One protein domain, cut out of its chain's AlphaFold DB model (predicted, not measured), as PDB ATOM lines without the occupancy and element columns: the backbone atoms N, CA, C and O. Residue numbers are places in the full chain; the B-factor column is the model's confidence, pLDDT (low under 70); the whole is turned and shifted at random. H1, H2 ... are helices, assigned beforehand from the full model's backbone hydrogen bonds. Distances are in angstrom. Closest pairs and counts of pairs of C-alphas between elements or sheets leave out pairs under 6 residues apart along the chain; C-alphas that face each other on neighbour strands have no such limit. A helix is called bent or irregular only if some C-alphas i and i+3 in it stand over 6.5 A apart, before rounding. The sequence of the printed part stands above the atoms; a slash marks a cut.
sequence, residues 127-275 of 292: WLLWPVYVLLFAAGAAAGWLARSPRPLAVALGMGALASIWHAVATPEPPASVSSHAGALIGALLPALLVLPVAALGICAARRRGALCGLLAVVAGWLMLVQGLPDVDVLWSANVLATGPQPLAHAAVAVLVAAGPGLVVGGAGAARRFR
ATOM      1  N   TRP A 127     127.554  91.249 104.280       90.12
ATOM      2  CA  TRP A 127     128.373  90.068 104.586       90.12
ATOM      3  C   TRP A 127     127.665  88.737 104.289       90.12
ATOM      4  O   TRP A 127     128.339  87.743 104.033       90.12
ATOM      5  N   LEU A 128     126.328  88.713 104.291       89.25
ATOM      6  CA  LEU A 128     125.538  87.542 103.915       89.25
ATOM      7  C   LEU A 128     125.344  87.466 102.395       89.25
ATOM      8  O   LEU A 128     125.377  86.379 101.822       89.25
ATOM      9  N   LEU A 129     125.163  88.614 101.738       91.88
ATOM     10  CA  LEU A 129     124.840  88.680 100.311       91.88
ATOM     11  C   LEU A 129     126.056  88.546  99.391       91.88
ATOM     12  O   LEU A 129     125.984  87.832  98.392       91.88
ATOM     13  N   TRP A 130     127.192  89.161  99.728       93.31
ATOM     14  CA  TRP A 130     128.399  89.081  98.897       93.31
ATOM     15  C   TRP A 130     128.853  87.635  98.628       93.31
ATOM     16  O   TRP A 130     129.113  87.318  97.463       93.31
ATOM     17  N   PRO A 131     128.885  86.718  99.620       96.81
ATOM     18  CA  PRO A 131     129.179  85.307  99.364       96.81
ATOM     19  C   PRO A 131     128.194  84.640  98.398       96.81
ATOM     20  O   PRO A 131     128.613  83.836  97.565       96.81
ATOM     21  N   VAL A 132     126.903  84.982  98.463       95.75
ATOM     22  CA  VAL A 132     125.885  84.453  97.540       95.75
ATOM     23  C   VAL A 132     126.171  84.913  96.110       95.75
ATOM     24  O   VAL A 132     126.134  84.101  95.188       95.75
ATOM     25  N   TYR A 133     126.532  86.181  95.911       96.44
ATOM     26  CA  TYR A 133     126.883  86.711  94.589       96.44
ATOM     27  C   TYR A 133     128.158  86.067  94.033       96.44
ATOM     28  O   TYR A 133     128.192  85.655  92.871       96.44
ATOM     29  N   VAL A 134     129.184  85.884  94.871       97.94
ATOM     30  CA  VAL A 134     130.403  85.147  94.497       97.94
ATOM     31  C   VAL A 134     130.073  83.704  94.114       97.94
ATOM     32  O   VAL A 134     130.607  83.197  93.128       97.94
ATOM     33  N   LEU A 135     129.166  83.047  94.842       98.19
ATOM     34  CA  LEU A 135     128.734  81.686  94.538       98.19
ATOM     35  C   LEU A 135     127.975  81.606  93.206       98.19
ATOM     36  O   LEU A 135     128.229  80.686  92.432       98.19
ATOM     37  N   LEU A 136     127.090  82.563  92.904       98.19
ATOM     38  CA  LEU A 136     126.388  82.640  91.616       98.19
ATOM     39  C   LEU A 136     127.371  82.794  90.448       98.19
ATOM     40  O   LEU A 136     127.281  82.058  89.459       98.19
ATOM     41  N   PHE A 137     128.347  83.692  90.590       98.62
ATOM     42  CA  PHE A 137     129.429  83.851  89.621       98.62
ATOM     43  C   PHE A 137     130.225  82.549  89.446       98.62
ATOM     44  O   PHE A 137     130.384  82.046  88.327       98.62
ATOM     45  N   ALA A 138     130.698  81.972  90.556       98.56
ATOM     46  CA  ALA A 138     131.523  80.771  90.559       98.56
ATOM     47  C   ALA A 138     130.781  79.560  89.978       98.56
ATOM     48  O   ALA A 138     131.378  78.784  89.236       98.56
ATOM     49  N   ALA A 139     129.483  79.418  90.255       98.19
ATOM     50  CA  ALA A 139     128.647  78.362  89.695       98.19
ATOM     51  C   ALA A 139     128.556  78.467  88.165       98.19
ATOM     52  O   ALA A 139     128.742  77.461  87.476       98.19
ATOM     53  N   GLY A 140     128.347  79.674  87.625       97.31
ATOM     54  CA  GLY A 140     128.353  79.916  86.179       97.31
ATOM     55  C   GLY A 140     129.705  79.583  85.538       97.31
ATOM     56  O   GLY A 140     129.763  78.860  84.540       97.31
ATOM     57  N   ALA A 141     130.804  80.023  86.157       98.25
ATOM     58  CA  ALA A 141     132.152  79.735  85.672       98.25
ATOM     59  C   ALA A 141     132.467  78.225  85.718       98.25
ATOM     60  O   ALA A 141     132.931  77.640  84.732       98.25
ATOM     61  N   ALA A 142     132.160  77.565  86.838       98.00
ATOM     62  CA  ALA A 142     132.391  76.139  87.038       98.00
ATOM     63  C   ALA A 142     131.545  75.269  86.097       98.00
ATOM     64  O   ALA A 142     132.026  74.237  85.618       98.00
ATOM     65  N   ALA A 143     130.324  75.703  85.762       96.94
ATOM     66  CA  ALA A 143     129.453  75.016  84.810       96.94
ATOM     67  C   ALA A 143     130.100  74.835  83.424       96.94
ATOM     68  O   ALA A 143     129.775  73.875  82.727       96.94
ATOM     69  N   GLY A 144     131.033  75.707  83.033       95.12
ATOM     70  CA  GLY A 144     131.806  75.554  81.799       95.12
ATOM     71  C   GLY A 144     133.185  74.915  81.977       95.12
ATOM     72  O   GLY A 144     133.600  74.075  81.172       95.12
ATOM     73  N   TRP A 145     133.907  75.282  83.038       96.62
ATOM     74  CA  TRP A 145     135.301  74.863  83.238       96.62
ATOM     75  C   TRP A 145     135.475  73.510  83.924       96.62
ATOM     76  O   TRP A 145     136.462  72.829  83.658       96.62
ATOM     77  N   LEU A 146     134.536  73.107  84.781       95.75
ATOM     78  CA  LEU A 146     134.657  71.902  85.608       95.75
ATOM     79  C   LEU A 146     133.659  70.814  85.193       95.75
ATOM     80  O   LEU A 146     133.939  69.625  85.341       95.75
ATOM     81  N   ALA A 147     132.508  71.187  84.626       93.44
ATOM     82  CA  ALA A 147     131.503  70.215  84.210       93.44
ATOM     83  C   ALA A 147     132.020  69.263  83.114       93.44
ATOM     84  O   ALA A 147     132.826  69.636  82.260       93.44
ATOM     85  N   ARG A 148     131.515  68.021  83.115       93.62
ATOM     86  CA  ARG A 148     131.806  67.000  82.085       93.62
ATOM     87  C   ARG A 148     130.908  67.101  80.849       93.62
ATOM     88  O   ARG A 148     131.150  66.433  79.854       93.62
ATOM     89  N   SER A 149     129.844  67.896  80.925       94.44
ATOM     90  CA  SER A 149     128.867  68.090  79.852       94.44
ATOM     91  C   SER A 149     128.374  69.539  79.867       94.44
ATOM     92  O   SER A 149     128.462  70.173  80.917       94.44
ATOM     93  N   PRO A 150     127.803  70.061  78.768       94.00
ATOM     94  CA  PRO A 150     127.238  71.413  78.725       94.00
ATOM     95  C   PRO A 150     125.899  71.557  79.478       94.00
ATOM     96  O   PRO A 150     125.330  72.644  79.517       94.00
ATOM     97  N   ARG A 151     125.362  70.485  80.084       96.38
ATOM     98  CA  ARG A 151     124.055  70.514  80.771       96.38
ATOM     99  C   ARG A 151     123.982  71.519  81.931       96.38
ATOM    100  O   ARG A 151     122.977  72.216  81.997       96.38
ATOM    101  N   PRO A 152     124.991  71.655  82.814       97.75
ATOM    102  CA  PRO A 152     124.942  72.657  83.879       97.75
ATOM    103  C   PRO A 152     124.884  74.088  83.337       97.75
ATOM    104  O   PRO A 152     124.178  74.924  83.889       97.75
ATOM    105  N   LEU A 153     125.554  74.354  82.212       96.62
ATOM    106  CA  LEU A 153     125.493  75.652  81.545       96.62
ATOM    107  C   LEU A 153     124.097  75.919  80.964       96.62
ATOM    108  O   LEU A 153     123.584  77.025  81.086       96.62
ATOM    109  N   ALA A 154     123.439  74.896  80.410       98.00
ATOM    110  CA  ALA A 154     122.042  74.988  79.980       98.00
ATOM    111  C   ALA A 154     121.081  75.271  81.147       98.00
ATOM    112  O   ALA A 154     120.156  76.065  80.995       98.00
ATOM    113  N   VAL A 155     121.307  74.665  82.318       98.31
ATOM    114  CA  VAL A 155     120.531  74.975  83.532       98.31
ATOM    115  C   VAL A 155     120.738  76.434  83.938       98.31
ATOM    116  O   VAL A 155     119.761  77.139  84.169       98.31
ATOM    117  N   ALA A 156     121.985  76.911  83.958       98.25
ATOM    118  CA  ALA A 156     122.292  78.302  84.281       98.25
ATOM    119  C   ALA A 156     121.654  79.291  83.282       98.25
ATOM    120  O   ALA A 156     121.105  80.306  83.704       98.25
ATOM    121  N   LEU A 157     121.631  78.963  81.984       98.62
ATOM    122  CA  LEU A 157     120.906  79.733  80.964       98.62
ATOM    123  C   LEU A 157     119.397  79.773  81.226       98.62
ATOM    124  O   LEU A 157     118.788  80.833  81.111       98.62
ATOM    125  N   GLY A 158     118.795  78.641  81.600       98.44
ATOM    126  CA  GLY A 158     117.377  78.577  81.957       98.44
ATOM    127  C   GLY A 158     117.044  79.441  83.175       98.44
ATOM    128  O   GLY A 158     116.086  80.208  83.139       98.44
ATOM    129  N   MET A 159     117.872  79.383  84.220       98.50
ATOM    130  CA  MET A 159     117.717  80.229  85.409       98.50
ATOM    131  C   MET A 159     117.890  81.719  85.083       98.50
ATOM    132  O   MET A 159     117.106  82.537  85.555       98.50
ATOM    133  N   GLY A 160     118.867  82.067  84.238       98.44
ATOM    134  CA  GLY A 160     119.067  83.433  83.753       98.44
ATOM    135  C   GLY A 160     117.875  83.960  82.952       98.44
ATOM    136  O   GLY A 160     117.448  85.090  83.165       98.44
ATOM    137  N   ALA A 161     117.278  83.126  82.096       98.56
ATOM    138  CA  ALA A 161     116.069  83.469  81.347       98.56
ATOM    139  C   ALA A 161     114.859  83.708  82.266       98.56
ATOM    140  O   ALA A 161     114.132  84.680  82.077       98.56
ATOM    141  N   LEU A 162     114.661  82.869  83.289       98.38
ATOM    142  CA  LEU A 162     113.592  83.063  84.275       98.38
ATOM    143  C   LEU A 162     113.784  84.353  85.082       98.38
ATOM    144  O   LEU A 162     112.830  85.108  85.257       98.38
ATOM    145  N   ALA A 163     115.013  84.631  85.528       98.38
ATOM    146  CA  ALA A 163     115.349  85.878  86.213       98.38
ATOM    147  C   ALA A 163     115.127  87.104  85.313       98.38
ATOM    148  O   ALA A 163     114.576  88.100  85.766       98.38
ATOM    149  N   SER A 164     115.500  87.009  84.035       98.19
ATOM    150  CA  SER A 164     115.295  88.058  83.032       98.19
ATOM    151  C   SER A 164     113.811  88.352  82.784       98.19
ATOM    152  O   SER A 164     113.432  89.522  82.733       98.19
ATOM    153  N   ILE A 165     112.952  87.326  82.706       97.12
ATOM    154  CA  ILE A 165     111.493  87.513  82.606       97.12
ATOM    155  C   ILE A 165     110.959  88.182  83.862       97.12
ATOM    156  O   ILE A 165     110.210  89.149  83.767       97.12
ATOM    157  N   TRP A 166     111.327  87.654  85.033       97.50
ATOM    158  CA  TRP A 166     110.832  88.192  86.292       97.50
ATOM    159  C   TRP A 166     111.216  89.659  86.451       97.50
ATOM    160  O   TRP A 166     110.351  90.468  86.755       97.50
ATOM    161  N   HIS A 167     112.480  90.005  86.193       97.00
ATOM    162  CA  HIS A 167     112.952  91.388  86.206       97.00
ATOM    163  C   HIS A 167     112.123  92.258  85.256       97.00
ATOM    164  O   HIS A 167     111.512  93.211  85.713       97.00
ATOM    165  N   ALA A 168     111.964  91.864  83.989       95.06
ATOM    166  CA  ALA A 168     111.202  92.649  83.015       95.06
ATOM    167  C   ALA A 168     109.724  92.871  83.393       95.06
ATOM    168  O   ALA A 168     109.174  93.926  83.093       95.06
ATOM    169  N   VAL A 169     109.075  91.890  84.029       93.81
ATOM    170  CA  VAL A 169     107.665  91.991  84.451       93.81
ATOM    171  C   VAL A 169     107.517  92.729  85.787       93.81
ATOM    172  O   VAL A 169     106.502  93.386  86.016       93.81
ATOM    173  N   ALA A 170     108.505  92.612  86.678       93.44
ATOM    174  CA  ALA A 170     108.489  93.233  87.999       93.44
ATOM    175  C   ALA A 170     108.973  94.694  87.990       93.44
ATOM    176  O   ALA A 170     108.690  95.428  88.942       93.44
ATOM    177  N   THR A 171     109.698  95.119  86.950       91.12
ATOM    178  CA  THR A 171     110.125  96.511  86.775       91.12
ATOM    179  C   THR A 171     108.902  97.404  86.526       91.12
ATOM    180  O   THR A 171     108.113  97.112  85.623       91.12
ATOM    181  N   PRO A 172     108.710  98.484  87.309       88.31
ATOM    182  CA  PRO A 172     107.606  99.416  87.108       88.31
ATOM    183  C   PRO A 172     107.601 100.029  85.706       88.31
ATOM    184  O   PRO A 172     108.652 100.261  85.107       88.31
ATOM    185  N   GLU A 173     106.407 100.330  85.196       84.81
ATOM    186  CA  GLU A 173     106.275 100.983  83.897       84.81
ATOM    187  C   GLU A 173     106.947 102.368  83.889       84.81
ATOM    188  O   GLU A 173     106.893 103.098  84.889       84.81
ATOM    189  N   PRO A 174     107.570 102.771  82.765       82.25
ATOM    190  CA  PRO A 174     108.074 104.127  82.619       82.25
ATOM    191  C   PRO A 174     106.945 105.149  82.820       82.25
ATOM    192  O   PRO A 174     105.844 104.938  82.305       82.25
ATOM    193  N   PRO A 175     107.193 106.292  83.486       76.56
ATOM    194  CA  PRO A 175     106.170 107.315  83.676       76.56
ATOM    195  C   PRO A 175     105.539 107.752  82.347       76.56
ATOM    196  O   PRO A 175     106.246 107.970  81.364       76.56
ATOM    197  N   ALA A 176     104.220 107.954  82.310       71.31
ATOM    198  CA  ALA A 176     103.523 108.435  81.107       71.31
ATOM    199  C   ALA A 176     103.985 109.836  80.648       71.31
ATOM    200  O   ALA A 176     103.752 110.228  79.510       71.31
ATOM    201  N   SER A 177     104.665 110.579  81.524       66.56
ATOM    202  CA  SER A 177     105.219 111.907  81.257       66.56
ATOM    203  C   SER A 177     106.522 111.904  80.447       66.56
ATOM    204  O   SER A 177     107.046 112.977  80.151       66.56
ATOM    205  N   VAL A 178     107.091 110.739  80.113       74.25
ATOM    206  CA  VAL A 178     108.276 110.666  79.240       74.25
ATOM    207  C   VAL A 178     107.907 110.984  77.786       74.25
ATOM    208  O   VAL A 178     106.822 110.645  77.320       74.25
ATOM    209  N   SER A 179     108.829 111.603  77.042       75.56
ATOM    210  CA  SER A 179     108.582 112.098  75.672       75.56
ATOM    211  C   SER A 179     108.146 111.020  74.671       75.56
ATOM    212  O   SER A 179     107.436 111.324  73.715       75.56
ATOM    213  N   SER A 180     108.549 109.762  74.883       86.94
ATOM    214  CA  SER A 180     108.068 108.599  74.133       86.94
ATOM    215  C   SER A 180     107.869 107.410  75.067       86.94
ATOM    216  O   SER A 180     108.788 106.628  75.316       86.94
ATOM    217  N   HIS A 181     106.649 107.264  75.582       83.62
ATOM    218  CA  HIS A 181     106.288 106.152  76.462       83.62
ATOM    219  C   HIS A 181     106.477 104.788  75.773       83.62
ATOM    220  O   HIS A 181     107.070 103.875  76.343       83.62
ATOM    221  N   ALA A 182     106.089 104.675  74.498       86.62
ATOM    222  CA  ALA A 182     106.299 103.461  73.707       86.62
ATOM    223  C   ALA A 182     107.792 103.129  73.526       86.62
ATOM    224  O   ALA A 182     108.190 101.974  73.662       86.62
ATOM    225  N   GLY A 183     108.631 104.137  73.259       87.56
ATOM    226  CA  GLY A 183     110.079 103.948  73.148       87.56
ATOM    227  C   GLY A 183     110.707 103.491  74.464       87.56
ATOM    228  O   GLY A 183     111.545 102.592  74.458       87.56
ATOM    229  N   ALA A 184     110.261 104.058  75.587       87.12
ATOM    230  CA  ALA A 184     110.718 103.664  76.916       87.12
ATOM    231  C   ALA A 184     110.333 102.213  77.251       87.12
ATOM    232  O   ALA A 184     111.178 101.457  77.726       87.12
ATOM    233  N   LEU A 185     109.103 101.795  76.930       88.50
ATOM    234  CA  LEU A 185     108.656 100.406  77.097       88.50
ATOM    235  C   LEU A 185     109.478  99.430  76.249       88.50
ATOM    236  O   LEU A 185     109.938  98.407  76.753       88.50
ATOM    237  N   ILE A 186     109.703  99.751  74.971       89.31
ATOM    238  CA  ILE A 186     110.528  98.917  74.085       89.31
ATOM    239  C   ILE A 186     111.954  98.819  74.630       89.31
ATOM    240  O   ILE A 186     112.498  97.721  74.706       89.31
ATOM    241  N   GLY A 187     112.545  99.945  75.038       87.75
ATOM    242  CA  GLY A 187     113.886  99.984  75.617       87.75
ATOM    243  C   GLY A 187     114.012  99.128  76.879       87.75
ATOM    244  O   GLY A 187     114.984  98.388  77.007       87.75
ATOM    245  N   ALA A 188     113.012  99.171  77.762       87.19
ATOM    246  CA  ALA A 188     112.984  98.382  78.992       87.19
ATOM    247  C   ALA A 188     112.852  96.870  78.732       87.19
ATOM    248  O   ALA A 188     113.493  96.065  79.405       87.19
ATOM    249  N   LEU A 189     112.051  96.465  77.739       92.19
ATOM    250  CA  LEU A 189     111.786  95.051  77.446       92.19
ATOM    251  C   LEU A 189     112.822  94.405  76.516       92.19
ATOM    252  O   LEU A 189     112.968  93.179  76.513       92.19
ATOM    253  N   LEU A 190     113.539  95.201  75.718       93.81
ATOM    254  CA  LEU A 190     114.455  94.711  74.688       93.81
ATOM    255  C   LEU A 190     115.512  93.724  75.220       93.81
ATOM    256  O   LEU A 190     115.663  92.668  74.603       93.81
ATOM    257  N   PRO A 191     116.219  93.979  76.343       94.00
ATOM    258  CA  PRO A 191     117.204  93.028  76.854       94.00
ATOM    259  C   PRO A 191     116.591  91.654  77.148       94.00
ATOM    260  O   PRO A 191     117.129  90.639  76.704       94.00
ATOM    261  N   ALA A 192     115.422  91.616  77.792       94.81
ATOM    262  CA  ALA A 192     114.740  90.365  78.106       94.81
ATOM    263  C   ALA A 192     114.297  89.621  76.840       94.81
ATOM    264  O   ALA A 192     114.538  88.420  76.705       94.81
ATOM    265  N   LEU A 193     113.741  90.340  75.860       95.75
ATOM    266  CA  LEU A 193     113.357  89.770  74.564       95.75
ATOM    267  C   LEU A 193     114.541  89.153  73.803       95.75
ATOM    268  O   LEU A 193     114.333  88.231  73.016       95.75
ATOM    269  N   LEU A 194     115.773  89.614  74.046       97.69
ATOM    270  CA  LEU A 194     116.992  89.047  73.463       97.69
ATOM    271  C   LEU A 194     117.564  87.880  74.282       97.69
ATOM    272  O   LEU A 194     118.032  86.902  73.697       97.69
ATOM    273  N   VAL A 195     117.508  87.935  75.619       98.19
ATOM    274  CA  VAL A 195     117.992  86.851  76.498       98.19
ATOM    275  C   VAL A 195     117.247  85.544  76.215       98.19
ATOM    276  O   VAL A 195     117.872  84.486  76.126       98.19
ATOM    277  N   LEU A 196     115.927  85.602  76.024       97.81
ATOM    278  CA  LEU A 196     115.074  84.422  75.852       97.81
ATOM    279  C   LEU A 196     115.433  83.520  74.663       97.81
ATOM    280  O   LEU A 196     115.698  82.332  74.888       97.81
ATOM    281  N   PRO A 197     115.477  84.011  73.410       98.31
ATOM    282  CA  PRO A 197     115.847  83.176  72.275       98.31
ATOM    283  C   PRO A 197     117.289  82.670  72.389       98.31
ATOM    284  O   PRO A 197     117.550  81.512  72.064       98.31
ATOM    285  N   VAL A 198     118.224  83.481  72.900       98.44
ATOM    286  CA  VAL A 198     119.626  83.068  73.082       98.44
ATOM    287  C   VAL A 198     119.735  81.930  74.102       98.44
ATOM    288  O   VAL A 198     120.394  80.923  73.829       98.44
ATOM    289  N   ALA A 199     119.048  82.041  75.240       98.31
ATOM    290  CA  ALA A 199     119.006  80.994  76.254       98.31
ATOM    291  C   ALA A 199     118.350  79.715  75.713       98.31
ATOM    292  O   ALA A 199     118.914  78.630  75.865       98.31
ATOM    293  N   ALA A 200     117.217  79.825  75.011       98.25
ATOM    294  CA  ALA A 200     116.529  78.685  74.404       98.25
ATOM    295  C   ALA A 200     117.416  77.951  73.384       98.25
ATOM    296  O   ALA A 200     117.549  76.723  73.433       98.25
ATOM    297  N   LEU A 201     118.087  78.691  72.496       98.31
ATOM    298  CA  LEU A 201     119.046  78.128  71.543       98.31
ATOM    299  C   LEU A 201     120.236  77.478  72.260       98.31
ATOM    300  O   LEU A 201     120.668  76.397  71.861       98.31
ATOM    301  N   GLY A 202     120.739  78.090  73.337       97.94
ATOM    302  CA  GLY A 202     121.847  77.558  74.133       97.94
ATOM    303  C   GLY A 202     121.489  76.249  74.838       97.94
ATOM    304  O   GLY A 202     122.268  75.293  74.806       97.94
ATOM    305  N   ILE A 203     120.277  76.165  75.391       98.25
ATOM    306  CA  ILE A 203     119.721  74.953  76.005       98.25
ATOM    307  C   ILE A 203     119.565  73.839  74.963       98.25
ATOM    308  O   ILE A 203     119.964  72.697  75.203       98.25
ATOM    309  N   CYS A 204     119.041  74.158  73.778       97.81
ATOM    310  CA  CYS A 204     118.943  73.206  72.672       97.81
ATOM    311  C   CYS A 204     120.328  72.729  72.204       97.81
ATOM    312  O   CYS A 204     120.542  71.526  72.015       97.81
ATOM    313  N   ALA A 205     121.292  73.646  72.075       96.50
ATOM    314  CA  ALA A 205     122.662  73.347  71.666       96.50
ATOM    315  C   ALA A 205     123.375  72.412  72.654       96.50
ATOM    316  O   ALA A 205     124.136  71.548  72.223       96.50
ATOM    317  N   ALA A 206     123.073  72.482  73.954       95.94
ATOM    318  CA  ALA A 206     123.670  71.609  74.967       95.94
ATOM    319  C   ALA A 206     123.441  70.104  74.722       95.94
ATOM    320  O   ALA A 206     124.154  69.269  75.274       95.94
ATOM    321  N   ARG A 207     122.471  69.724  73.880       93.81
ATOM    322  CA  ARG A 207     122.205  68.311  73.563       93.81
ATOM    323  C   ARG A 207     123.232  67.692  72.617       93.81
ATOM    324  O   ARG A 207     123.438  66.486  72.684       93.81
ATOM    325  N   ARG A 208     123.808  68.478  71.699       91.00
ATOM    326  CA  ARG A 208     124.650  67.957  70.596       91.00
ATOM    327  C   ARG A 208     125.817  68.861  70.181       91.00
ATOM    328  O   ARG A 208     126.673  68.417  69.435       91.00
ATOM    329  N   ARG A 209     125.838  70.125  70.607       93.06
ATOM    330  CA  ARG A 209     126.780  71.168  70.167       93.06
ATOM    331  C   ARG A 209     127.291  71.956  71.377       93.06
ATOM    332  O   ARG A 209     126.919  73.111  71.587       93.06
ATOM    333  N   GLY A 210     128.137  71.318  72.189       93.31
ATOM    334  CA  GLY A 210     128.652  71.896  73.437       93.31
ATOM    335  C   GLY A 210     129.388  73.227  73.241       93.31
ATOM    336  O   GLY A 210     129.176  74.154  74.022       93.31
ATOM    337  N   ALA A 211     130.167  73.368  72.162       95.81
ATOM    338  CA  ALA A 211     130.847  74.626  71.854       95.81
ATOM    339  C   ALA A 211     129.869  75.779  71.561       95.81
ATOM    340  O   ALA A 211     130.060  76.888  72.056       95.81
ATOM    341  N   LEU A 212     128.792  75.512  70.811       96.81
ATOM    342  CA  LEU A 212     127.748  76.502  70.521       96.81
ATOM    343  C   LEU A 212     126.973  76.895  71.786       96.81
ATOM    344  O   LEU A 212     126.684  78.071  71.974       96.81
ATOM    345  N   CYS A 213     126.685  75.936  72.672       97.81
ATOM    346  CA  CYS A 213     126.106  76.224  73.988       97.81
ATOM    347  C   CYS A 213     126.993  77.199  74.784       97.81
ATOM    348  O   CYS A 213     126.490  78.176  75.329       97.81
ATOM    349  N   GLY A 214     128.314  76.981  74.770       97.75
ATOM    350  CA  GLY A 214     129.290  77.889  75.375       97.75
ATOM    351  C   GLY A 214     129.243  79.306  74.799       97.75
ATOM    352  O   GLY A 214     129.159  80.271  75.552       97.75
ATOM    353  N   LEU A 215     129.235  79.445  73.470       98.31
ATOM    354  CA  LEU A 215     129.146  80.753  72.804       98.31
ATOM    355  C   LEU A 215     127.834  81.482  73.125       98.31
ATOM    356  O   LEU A 215     127.850  82.671  73.431       98.31
ATOM    357  N   LEU A 216     126.705  80.772  73.104       98.50
ATOM    358  CA  LEU A 216     125.402  81.350  73.443       98.50
ATOM    359  C   LEU A 216     125.322  81.752  74.919       98.50
ATOM    360  O   LEU A 216     124.701  82.763  75.231       98.50
ATOM    361  N   ALA A 217     126.002  81.034  75.817       98.56
ATOM    362  CA  ALA A 217     126.118  81.442  77.214       98.56
ATOM    363  C   ALA A 217     126.915  82.741  77.393       98.56
ATOM    364  O   ALA A 217     126.535  83.564  78.221       98.56
ATOM    365  N   VAL A 218     127.961  82.970  76.589       98.69
ATOM    366  CA  VAL A 218     128.681  84.257  76.582       98.69
ATOM    367  C   VAL A 218     127.753  85.396  76.168       98.69
ATOM    368  O   VAL A 218     127.710  86.425  76.837       98.69
ATOM    369  N   VAL A 219     126.988  85.206  75.091       98.56
ATOM    370  CA  VAL A 219     126.043  86.221  74.602       98.56
ATOM    371  C   VAL A 219     124.950  86.490  75.638       98.56
ATOM    372  O   VAL A 219     124.706  87.644  75.976       98.56
ATOM    373  N   ALA A 220     124.334  85.441  76.191       98.56
ATOM    374  CA  ALA A 220     123.313  85.578  77.227       98.56
ATOM    375  C   ALA A 220     123.858  86.279  78.480       98.56
ATOM    376  O   ALA A 220     123.199  87.172  78.998       98.56
ATOM    377  N   GLY A 221     125.067  85.932  78.931       98.44
ATOM    378  CA  GLY A 221     125.694  86.557  80.095       98.44
ATOM    379  C   GLY A 221     125.908  88.064  79.925       98.44
ATOM    380  O   GLY A 221     125.642  88.827  80.851       98.44
ATOM    381  N   TRP A 222     126.301  88.513  78.727       98.38
ATOM    382  CA  TRP A 222     126.385  89.942  78.410       98.38
ATOM    383  C   TRP A 222     125.017  90.625  78.370       98.38
ATOM    384  O   TRP A 222     124.866  91.708  78.930       98.38
ATOM    385  N   LEU A 223     124.013  90.000  77.752       98.31
ATOM    386  CA  LEU A 223     122.654  90.550  77.711       98.31
ATOM    387  C   LEU A 223     122.037  90.660  79.115       98.31
ATOM    388  O   LEU A 223     121.376  91.648  79.418       98.31
ATOM    389  N   MET A 224     122.311  89.690  79.992       98.56
ATOM    390  CA  MET A 224     121.900  89.731  81.397       98.56
ATOM    391  C   MET A 224     122.533  90.908  82.146       98.56
ATOM    392  O   MET A 224     121.842  91.573  82.913       98.56
ATOM    393  N   LEU A 225     123.809  91.216  81.893       97.94
ATOM    394  CA  LEU A 225     124.462  92.398  82.465       97.94
ATOM    395  C   LEU A 225     123.838  93.701  81.967       97.94
ATOM    396  O   LEU A 225     123.574  94.587  82.771       97.94
ATOM    397  N   VAL A 226     123.568  93.805  80.662       96.88
ATOM    398  CA  VAL A 226     122.879  94.970  80.080       96.88
ATOM    399  C   VAL A 226     121.517  95.182  80.740       96.88
ATOM    400  O   VAL A 226     121.137  96.321  80.989       96.88
ATOM    401  N   GLN A 227     120.808  94.097  81.053       96.81
ATOM    402  CA  GLN A 227     119.512  94.162  81.719       96.81
ATOM    403  C   GLN A 227     119.609  94.514  83.212       96.81
ATOM    404  O   GLN A 227     118.804  95.300  83.692       96.81
ATOM    405  N   GLY A 228     120.552  93.921  83.952       96.75
ATOM    406  CA  GLY A 228     120.597  94.020  85.417       96.75
ATOM    407  C   GLY A 228     121.432  95.172  85.982       96.75
ATOM    408  O   GLY A 228     121.177  95.599  87.102       96.75
ATOM    409  N   LEU A 229     122.436  95.677  85.252       96.62
ATOM    410  CA  LEU A 229     123.322  96.742  85.749       96.62
ATOM    411  C   LEU A 229     122.626  98.077  86.063       96.62
ATOM    412  O   LEU A 229     123.047  98.711  87.030       96.62
ATOM    413  N   PRO A 230     121.604  98.529  85.309       94.69
ATOM    414  CA  PRO A 230     120.874  99.748  85.657       94.69
ATOM    415  C   PRO A 230     120.233  99.714  87.052       94.69
ATOM    416  O   PRO A 230     120.124 100.762  87.675       94.69
ATOM    417  N   ASP A 231     119.887  98.520  87.543       94.88
ATOM    418  CA  ASP A 231     119.226  98.288  88.834       94.88
ATOM    419  C   ASP A 231     120.163  97.623  89.854       94.88
ATOM    420  O   ASP A 231     119.727  96.920  90.766       94.88
ATOM    421  N   VAL A 232     121.482  97.766  89.690       95.25
ATOM    422  CA  VAL A 232     122.474  97.105  90.556       95.25
ATOM    423  C   VAL A 232     122.307  97.490  92.034       95.25
ATOM    424  O   VAL A 232     122.623  96.696  92.920       95.25
ATOM    425  N   ASP A 233     121.755  98.672  92.305       93.56
ATOM    426  CA  ASP A 233     121.466  99.185  93.641       93.56
ATOM    427  C   ASP A 233     120.401  98.394  94.398       93.56
ATOM    428  O   ASP A 233     120.423  98.356  95.633       93.56
ATOM    429  N   VAL A 234     119.546  97.658  93.687       94.50
ATOM    430  CA  VAL A 234     118.620  96.680  94.269       94.50
ATOM    431  C   VAL A 234     119.357  95.668  95.145       94.50
ATOM    432  O   VAL A 234     118.808  95.212  96.138       94.50
ATOM    433  N   LEU A 235     120.618  95.339  94.847       94.06
ATOM    434  CA  LEU A 235     121.381  94.336  95.596       94.06
ATOM    435  C   LEU A 235     121.705  94.736  97.042       94.06
ATOM    436  O   LEU A 235     122.070  93.859  97.829       94.06
ATOM    437  N   TRP A 236     121.615  96.025  97.381       92.00
ATOM    438  CA  TRP A 236     121.903  96.554  98.720       92.00
ATOM    439  C   TRP A 236     120.832  97.518  99.245       92.00
ATOM    440  O   TRP A 236     121.015  98.122 100.302       92.00
ATOM    441  N   SER A 237     119.718  97.669  98.533       92.94
ATOM    442  CA  SER A 237     118.627  98.551  98.941       92.94
ATOM    443  C   SER A 237     117.653  97.827  99.863       92.94
ATOM    444  O   SER A 237     117.247  96.704  99.597       92.94
ATOM    445  N   ALA A 238     117.244  98.479 100.953       92.81
ATOM    446  CA  ALA A 238     116.248  97.910 101.864       92.81
ATOM    447  C   ALA A 238     114.851  97.835 101.230       92.81
ATOM    448  O   ALA A 238     114.101  96.897 101.477       92.81
ATOM    449  N   ASN A 239     114.513  98.841 100.420       92.31
ATOM    450  CA  ASN A 239     113.229  98.972  99.751       92.31
ATOM    451  C   ASN A 239     113.469  99.111  98.251       92.31
ATOM    452  O   ASN A 239     114.255  99.954  97.823       92.31
ATOM    453  N   VAL A 240     112.773  98.291  97.470       92.75
ATOM    454  CA  VAL A 240     112.914  98.226  96.013       92.75
ATOM    455  C   VAL A 240     111.582  98.587  95.377       92.75
ATOM    456  O   VAL A 240     110.534  98.083  95.791       92.75
ATOM    457  N   LEU A 241     111.622  99.443  94.357       87.19
ATOM    458  CA  LEU A 241     110.457  99.758  93.538       87.19
ATOM    459  C   LEU A 241     110.224  98.615  92.543       87.19
ATOM    460  O   LEU A 241     110.761  98.619  91.442       87.19
ATOM    461  N   ALA A 242     109.436  97.623  92.955       91.81
ATOM    462  CA  ALA A 242     109.021  96.500  92.120       91.81
ATOM    463  C   ALA A 242     107.510  96.266  92.249       91.81
ATOM    464  O   ALA A 242     106.940  96.413  93.330       91.81
ATOM    465  N   THR A 243     106.861  95.851  91.162       90.62
ATOM    466  CA  THR A 243     105.420  95.526  91.122       90.62
ATOM    467  C   THR A 243     105.087  94.154  91.735       90.62
ATOM    468  O   THR A 243     103.928  93.745  91.752       90.62
ATOM    469  N   GLY A 244     106.082  93.445  92.284       90.81
ATOM    470  CA  GLY A 244     105.946  92.127  92.912       90.81
ATOM    471  C   GLY A 244     106.770  91.972  94.200       90.81
ATOM    472  O   GLY A 244     107.289  92.953  94.733       90.81
ATOM    473  N   PRO A 245     106.913  90.740  94.731       93.50
ATOM    474  CA  PRO A 245     107.656  90.499  95.966       93.50
ATOM    475  C   PRO A 245     109.113  90.981  95.895       93.50
ATOM    476  O   PRO A 245     109.891  90.504  95.065       93.50
ATOM    477  N   GLN A 246     109.514  91.858  96.823       92.31
ATOM    478  CA  GLN A 246     110.876  92.404  96.880       92.31
ATOM    479  C   GLN A 246     111.981  91.330  96.905       92.31
ATOM    480  O   GLN A 246     112.977  91.514  96.203       92.31
ATOM    481  N   PRO A 247     111.857  90.186  97.616       93.25
ATOM    482  CA  PRO A 247     112.898  89.155  97.584       93.25
ATOM    483  C   PRO A 247     113.153  88.590  96.181       93.25
ATOM    484  O   PRO A 247     114.287  88.250  95.848       93.25
ATOM    485  N   LEU A 248     112.119  88.521  95.336       95.19
ATOM    486  CA  LEU A 248     112.264  88.057  93.958       95.19
ATOM    487  C   LEU A 248     112.938  89.110  93.072       95.19
ATOM    488  O   LEU A 248     113.706  88.740  92.190       95.19
ATOM    489  N   ALA A 249     112.714  90.403  93.331       95.19
ATOM    490  CA  ALA A 249     113.456  91.476  92.667       95.19
ATOM    491  C   ALA A 249     114.962  91.385  92.981       95.19
ATOM    492  O   ALA A 249     115.776  91.342  92.059       95.19
ATOM    493  N   HIS A 250     115.323  91.226  94.261       94.75
ATOM    494  CA  HIS A 250     116.714  91.006  94.679       94.75
ATOM    495  C   HIS A 250     117.326  89.773  94.008       94.75
ATOM    496  O   HIS A 250     118.421  89.846  93.453       94.75
ATOM    497  N   ALA A 251     116.616  88.640  94.022       96.12
ATOM    498  CA  ALA A 251     117.099  87.402  93.416       96.12
ATOM    499  C   ALA A 251     117.299  87.534  91.898       96.12
ATOM    500  O   ALA A 251     118.304  87.059  91.369       96.12
ATOM    501  N   ALA A 252     116.371  88.189  91.195       97.75
ATOM    502  CA  ALA A 252     116.467  88.374  89.754       97.75
ATOM    503  C   ALA A 252     117.665  89.251  89.375       97.75
ATOM    504  O   ALA A 252     118.489  88.818  88.569       97.75
ATOM    505  N   VAL A 253     117.828  90.419  90.008       97.31
ATOM    506  CA  VAL A 253     118.994  91.288  89.774       97.31
ATOM    507  C   VAL A 253     120.292  90.569  90.154       97.31
ATOM    508  O   VAL A 253     121.260  90.621  89.396       97.31
ATOM    509  N   ALA A 254     120.313  89.812  91.256       97.56
ATOM    510  CA  ALA A 254     121.487  89.040  91.667       97.56
ATOM    511  C   ALA A 254     121.895  88.003  90.612       97.56
ATOM    512  O   ALA A 254     123.076  87.878  90.290       97.56
ATOM    513  N   VAL A 255     120.935  87.282  90.030       98.50
ATOM    514  CA  VAL A 255     121.206  86.343  88.932       98.50
ATOM    515  C   VAL A 255     121.715  87.086  87.697       98.50
ATOM    516  O   VAL A 255     122.722  86.673  87.121       98.50
ATOM    517  N   LEU A 256     121.074  88.185  87.299       98.50
ATOM    518  CA  LEU A 256     121.476  88.958  86.120       98.50
ATOM    519  C   LEU A 256     122.908  89.505  86.245       98.50
ATOM    520  O   LEU A 256     123.724  89.313  85.342       98.50
ATOM    521  N   VAL A 257     123.230  90.120  87.385       98.31
ATOM    522  CA  VAL A 257     124.503  90.819  87.613       98.31
ATOM    523  C   VAL A 257     125.631  89.873  88.028       98.31
ATOM    524  O   VAL A 257     126.756  90.039  87.564       98.31
ATOM    525  N   ALA A 258     125.370  88.867  88.871       98.00
ATOM    526  CA  ALA A 258     126.419  87.977  89.374       98.00
ATOM    527  C   ALA A 258     126.600  86.719  88.512       98.00
ATOM    528  O   ALA A 258     127.733  86.324  88.218       98.00
ATOM    529  N   ALA A 259     125.508  86.093  88.054       98.00
ATOM    530  CA  ALA A 259     125.611  84.913  87.192       98.00
ATOM    531  C   ALA A 259     125.938  85.281  85.736       98.00
ATOM    532  O   ALA A 259     126.561  84.472  85.051       98.00
ATOM    533  N   GLY A 260     125.602  86.492  85.268       98.00
ATOM    534  CA  GLY A 260     125.939  86.983  83.924       98.00
ATOM    535  C   GLY A 260     127.440  86.886  83.586       98.00
ATOM    536  O   GLY A 260     127.804  86.160  82.657       98.00
ATOM    537  N   PRO A 261     128.349  87.504  84.365       98.56
ATOM    538  CA  PRO A 261     129.794  87.348  84.186       98.56
ATOM    539  C   PRO A 261     130.261  85.896  84.367       98.56
ATOM    540  O   PRO A 261     131.165  85.441  83.664       98.56
ATOM    541  N   GLY A 262     129.620  85.141  85.266       98.44
ATOM    542  CA  GLY A 262     129.876  83.709  85.441       98.44
ATOM    543  C   GLY A 262     129.588  82.910  84.166       98.44
ATOM    544  O   GLY A 262     130.396  82.073  83.768       98.44
ATOM    545  N   LEU A 263     128.483  83.207  83.476       98.62
ATOM    546  CA  LEU A 263     128.122  82.631  82.177       98.62
ATOM    547  C   LEU A 263     129.074  83.065  81.062       98.62
ATOM    548  O   LEU A 263     129.366  82.254  80.185       98.62
ATOM    549  N   VAL A 264     129.615  84.285  81.104       98.69
ATOM    550  CA  VAL A 264     130.668  84.723  80.170       98.69
ATOM    551  C   VAL A 264     131.933  83.881  80.355       98.69
ATOM    552  O   VAL A 264     132.442  83.291  79.399       98.69
ATOM    553  N   VAL A 265     132.424  83.757  81.591       98.62
ATOM    554  CA  VAL A 265     133.640  82.986  81.901       98.62
ATOM    555  C   VAL A 265     133.439  81.490  81.639       98.62
ATOM    556  O   VAL A 265     134.284  80.842  81.012       98.62
ATOM    557  N   GLY A 266     132.315  80.935  82.093       98.25
ATOM    558  CA  GLY A 266     131.953  79.533  81.900       98.25
ATOM    559  C   GLY A 266     131.692  79.210  80.432       98.25
ATOM    560  O   GLY A 266     132.218  78.229  79.910       98.25
ATOM    561  N   GLY A 267     130.958  80.066  79.727       98.06
ATOM    562  CA  GLY A 267     130.685  79.933  78.300       98.06
ATOM    563  C   GLY A 267     131.960  79.901  77.463       98.06
ATOM    564  O   GLY A 267     132.119  79.011  76.627       98.06
ATOM    565  N   ALA A 268     132.926  80.780  77.755       97.88
ATOM    566  CA  ALA A 268     134.242  80.755  77.117       97.88
ATOM    567  C   ALA A 268     135.009  79.447  77.398       97.88
ATOM    568  O   ALA A 268     135.617  78.878  76.487       97.88
ATOM    569  N   GLY A 269     134.949  78.932  78.632       97.12
ATOM    570  CA  GLY A 269     135.534  77.639  79.001       97.12
ATOM    571  C   GLY A 269     134.901  76.462  78.256       97.12
ATOM    572  O   GLY A 269     135.606  75.650  77.653       97.12
ATOM    573  N   ALA A 270     133.569  76.401  78.218       96.25
ATOM    574  CA  ALA A 270     132.816  75.376  77.499       96.25
ATOM    575  C   ALA A 270     133.073  75.433  75.985       96.25
ATOM    576  O   ALA A 270     133.300  74.399  75.354       96.25
ATOM    577  N   ALA A 271     133.112  76.639  75.410       95.94
ATOM    578  CA  ALA A 271     133.416  76.857  74.001       95.94
ATOM    579  C   ALA A 271     134.825  76.391  73.622       95.94
ATOM    580  O   ALA A 271     135.037  76.000  72.481       95.94
ATOM    581  N   ARG A 272     135.789  76.413  74.553       95.12
ATOM    582  CA  ARG A 272     137.138  75.869  74.334       95.12
ATOM    583  C   ARG A 272     137.180  74.350  74.491       95.12
ATOM    584  O   ARG A 272     137.756  73.676  73.648       95.12
ATOM    585  N   ARG A 273     136.567  73.815  75.550       94.62
ATOM    586  CA  ARG A 273     136.656  72.390  75.921       94.62
ATOM    587  C   ARG A 273     135.840  71.458  75.028       94.62
ATOM    588  O   ARG A 273     136.224  70.310  74.859       94.62
ATOM    589  N   PHE A 274     134.721  71.936  74.483       91.69
ATOM    590  CA  PHE A 274     133.813  71.137  73.653       91.69
ATOM    591  C   PHE A 274     133.954  71.418  72.149       91.69
ATOM    592  O   PHE A 274     133.018  71.155  71.395       91.69
ATOM    593  N   ARG A 275     135.076  72.000  71.704       87.56
ATOM    594  CA  ARG A 275     135.394  72.100  70.271       87.56
ATOM    595  C   ARG A 275     135.736  70.714  69.735       87.56
ATOM    596  O   ARG A 275     136.594  70.040  70.295       87.56
TER     597      ARG A 275
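What this domain is: This is residues 127 to 275 of the 292 residues of an uncharacterized protein of Modestobacter sp. DSM 44400 (UniProt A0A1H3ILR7). Picture a flat up-and-down bundle of five helices, in which H2, H4 and H5 make the core, H1 packs on H5 along one edge of the slab and H3b packs on H2 and H4 along the other edge. H1 splays away from H2 toward its first residue, and the short arm H3a, touching no helix, carries the bent helix H3 on toward one end of the long axis. The printed part has 149 residues with five named helices, H1 to H5 in chain order, and no named strand, an all helix domain. It is compact, with a radius of gyration of the C-alphas of 15.6 A, and spans 51 by 37 by 18 A.

How they stand to each other: Begin with H5, residues 246 to 273, the longest helix by residues, which has a kink of 41 degrees near residue 261. H4, residues 210 to 235, touches H5 with the C-alphas of Gly 214 and Gly 267 closest at 3.8 A; the two form a helical hairpin, running opposite ways at a shallow tilt of 29 degrees. H1, residues 127 to 145, touches H5 and runs the same way at a shallow tilt of 30 degrees; look at the C-alphas of Ala 141 and Gly 266, the closest, 3.8 A apart. The hub is H2, residues 151 to 170, touching four helices. It touches H5 with the C-alphas of Ala 163 and Ala 252 closest at 4.5 A, opposite ways at a shallow tilt of 33 degrees, only just short of steep. H2 touches H4 with the C-alphas of Leu 157 and Ala 217 closest at 6.6 A. With residues 152 to 156 alone it touches residues 140 to 144 of H1, at a steep tilt of 46 degrees; Ala 143 and Leu 153 have the closest C-alphas, 5.2 A apart. H3, residues 181 to 205, was assigned as one helix by its hydrogen bonds but is bent, with C-alphas 188 and 191 at 7.1 A. Its arms, H3a with residues 181 to 188 and H3b with residues 191 to 205, stand at 36 degrees, only just a steep tilt. H3b touches H2, the C-alphas of Ala 154 and Ile 203 being closest at 4.6 A, and forms a helical hairpin with H4, where the C-alphas of Gly 202 and Cys 213 are closest at 4.5 A. H3b is apart from H1 and H5. Every O i to N i+4 pair is within hydrogen-bond range in H2 and H3a, against 12 of 15 in H1, 9 of 11 in H3b, 17 of 22 in H4 and 22 of 24 in H5.

Where its parts are: Find C-alpha 246 at (110.876, 92.404, 96.880); from there H5 runs 38.8 A to C-alpha 273 at (136.656, 72.390, 75.921). H4 spans 32.4 A over residues 210 to 235; it is irregular, with C-alphas 230 and 233 at 8.0 A, and has a kink of 69 degrees near residue 229. H2 spans 28.5 A over residues 151 to 170. H1 starts at C-alpha 127, at (128.373, 90.068, 104.586), and spans 27.1 A to residue 145. H3a spans 10.6 A over residues 181 to 188, and H3b 21.1 A over residues 191 to 205.

The domain as a whole: Look at Arg 148 and Ser 177 for the two C-alphas farthest apart, 52.2 A. The printed part has no cut. The links H1 to H2 and H3 to H4 are tight, those from H2 to H3 and H4 to H5 are short, and no link is long. The mean pLDDT of the printed part is 94.6, and residue 177 alone is under 70.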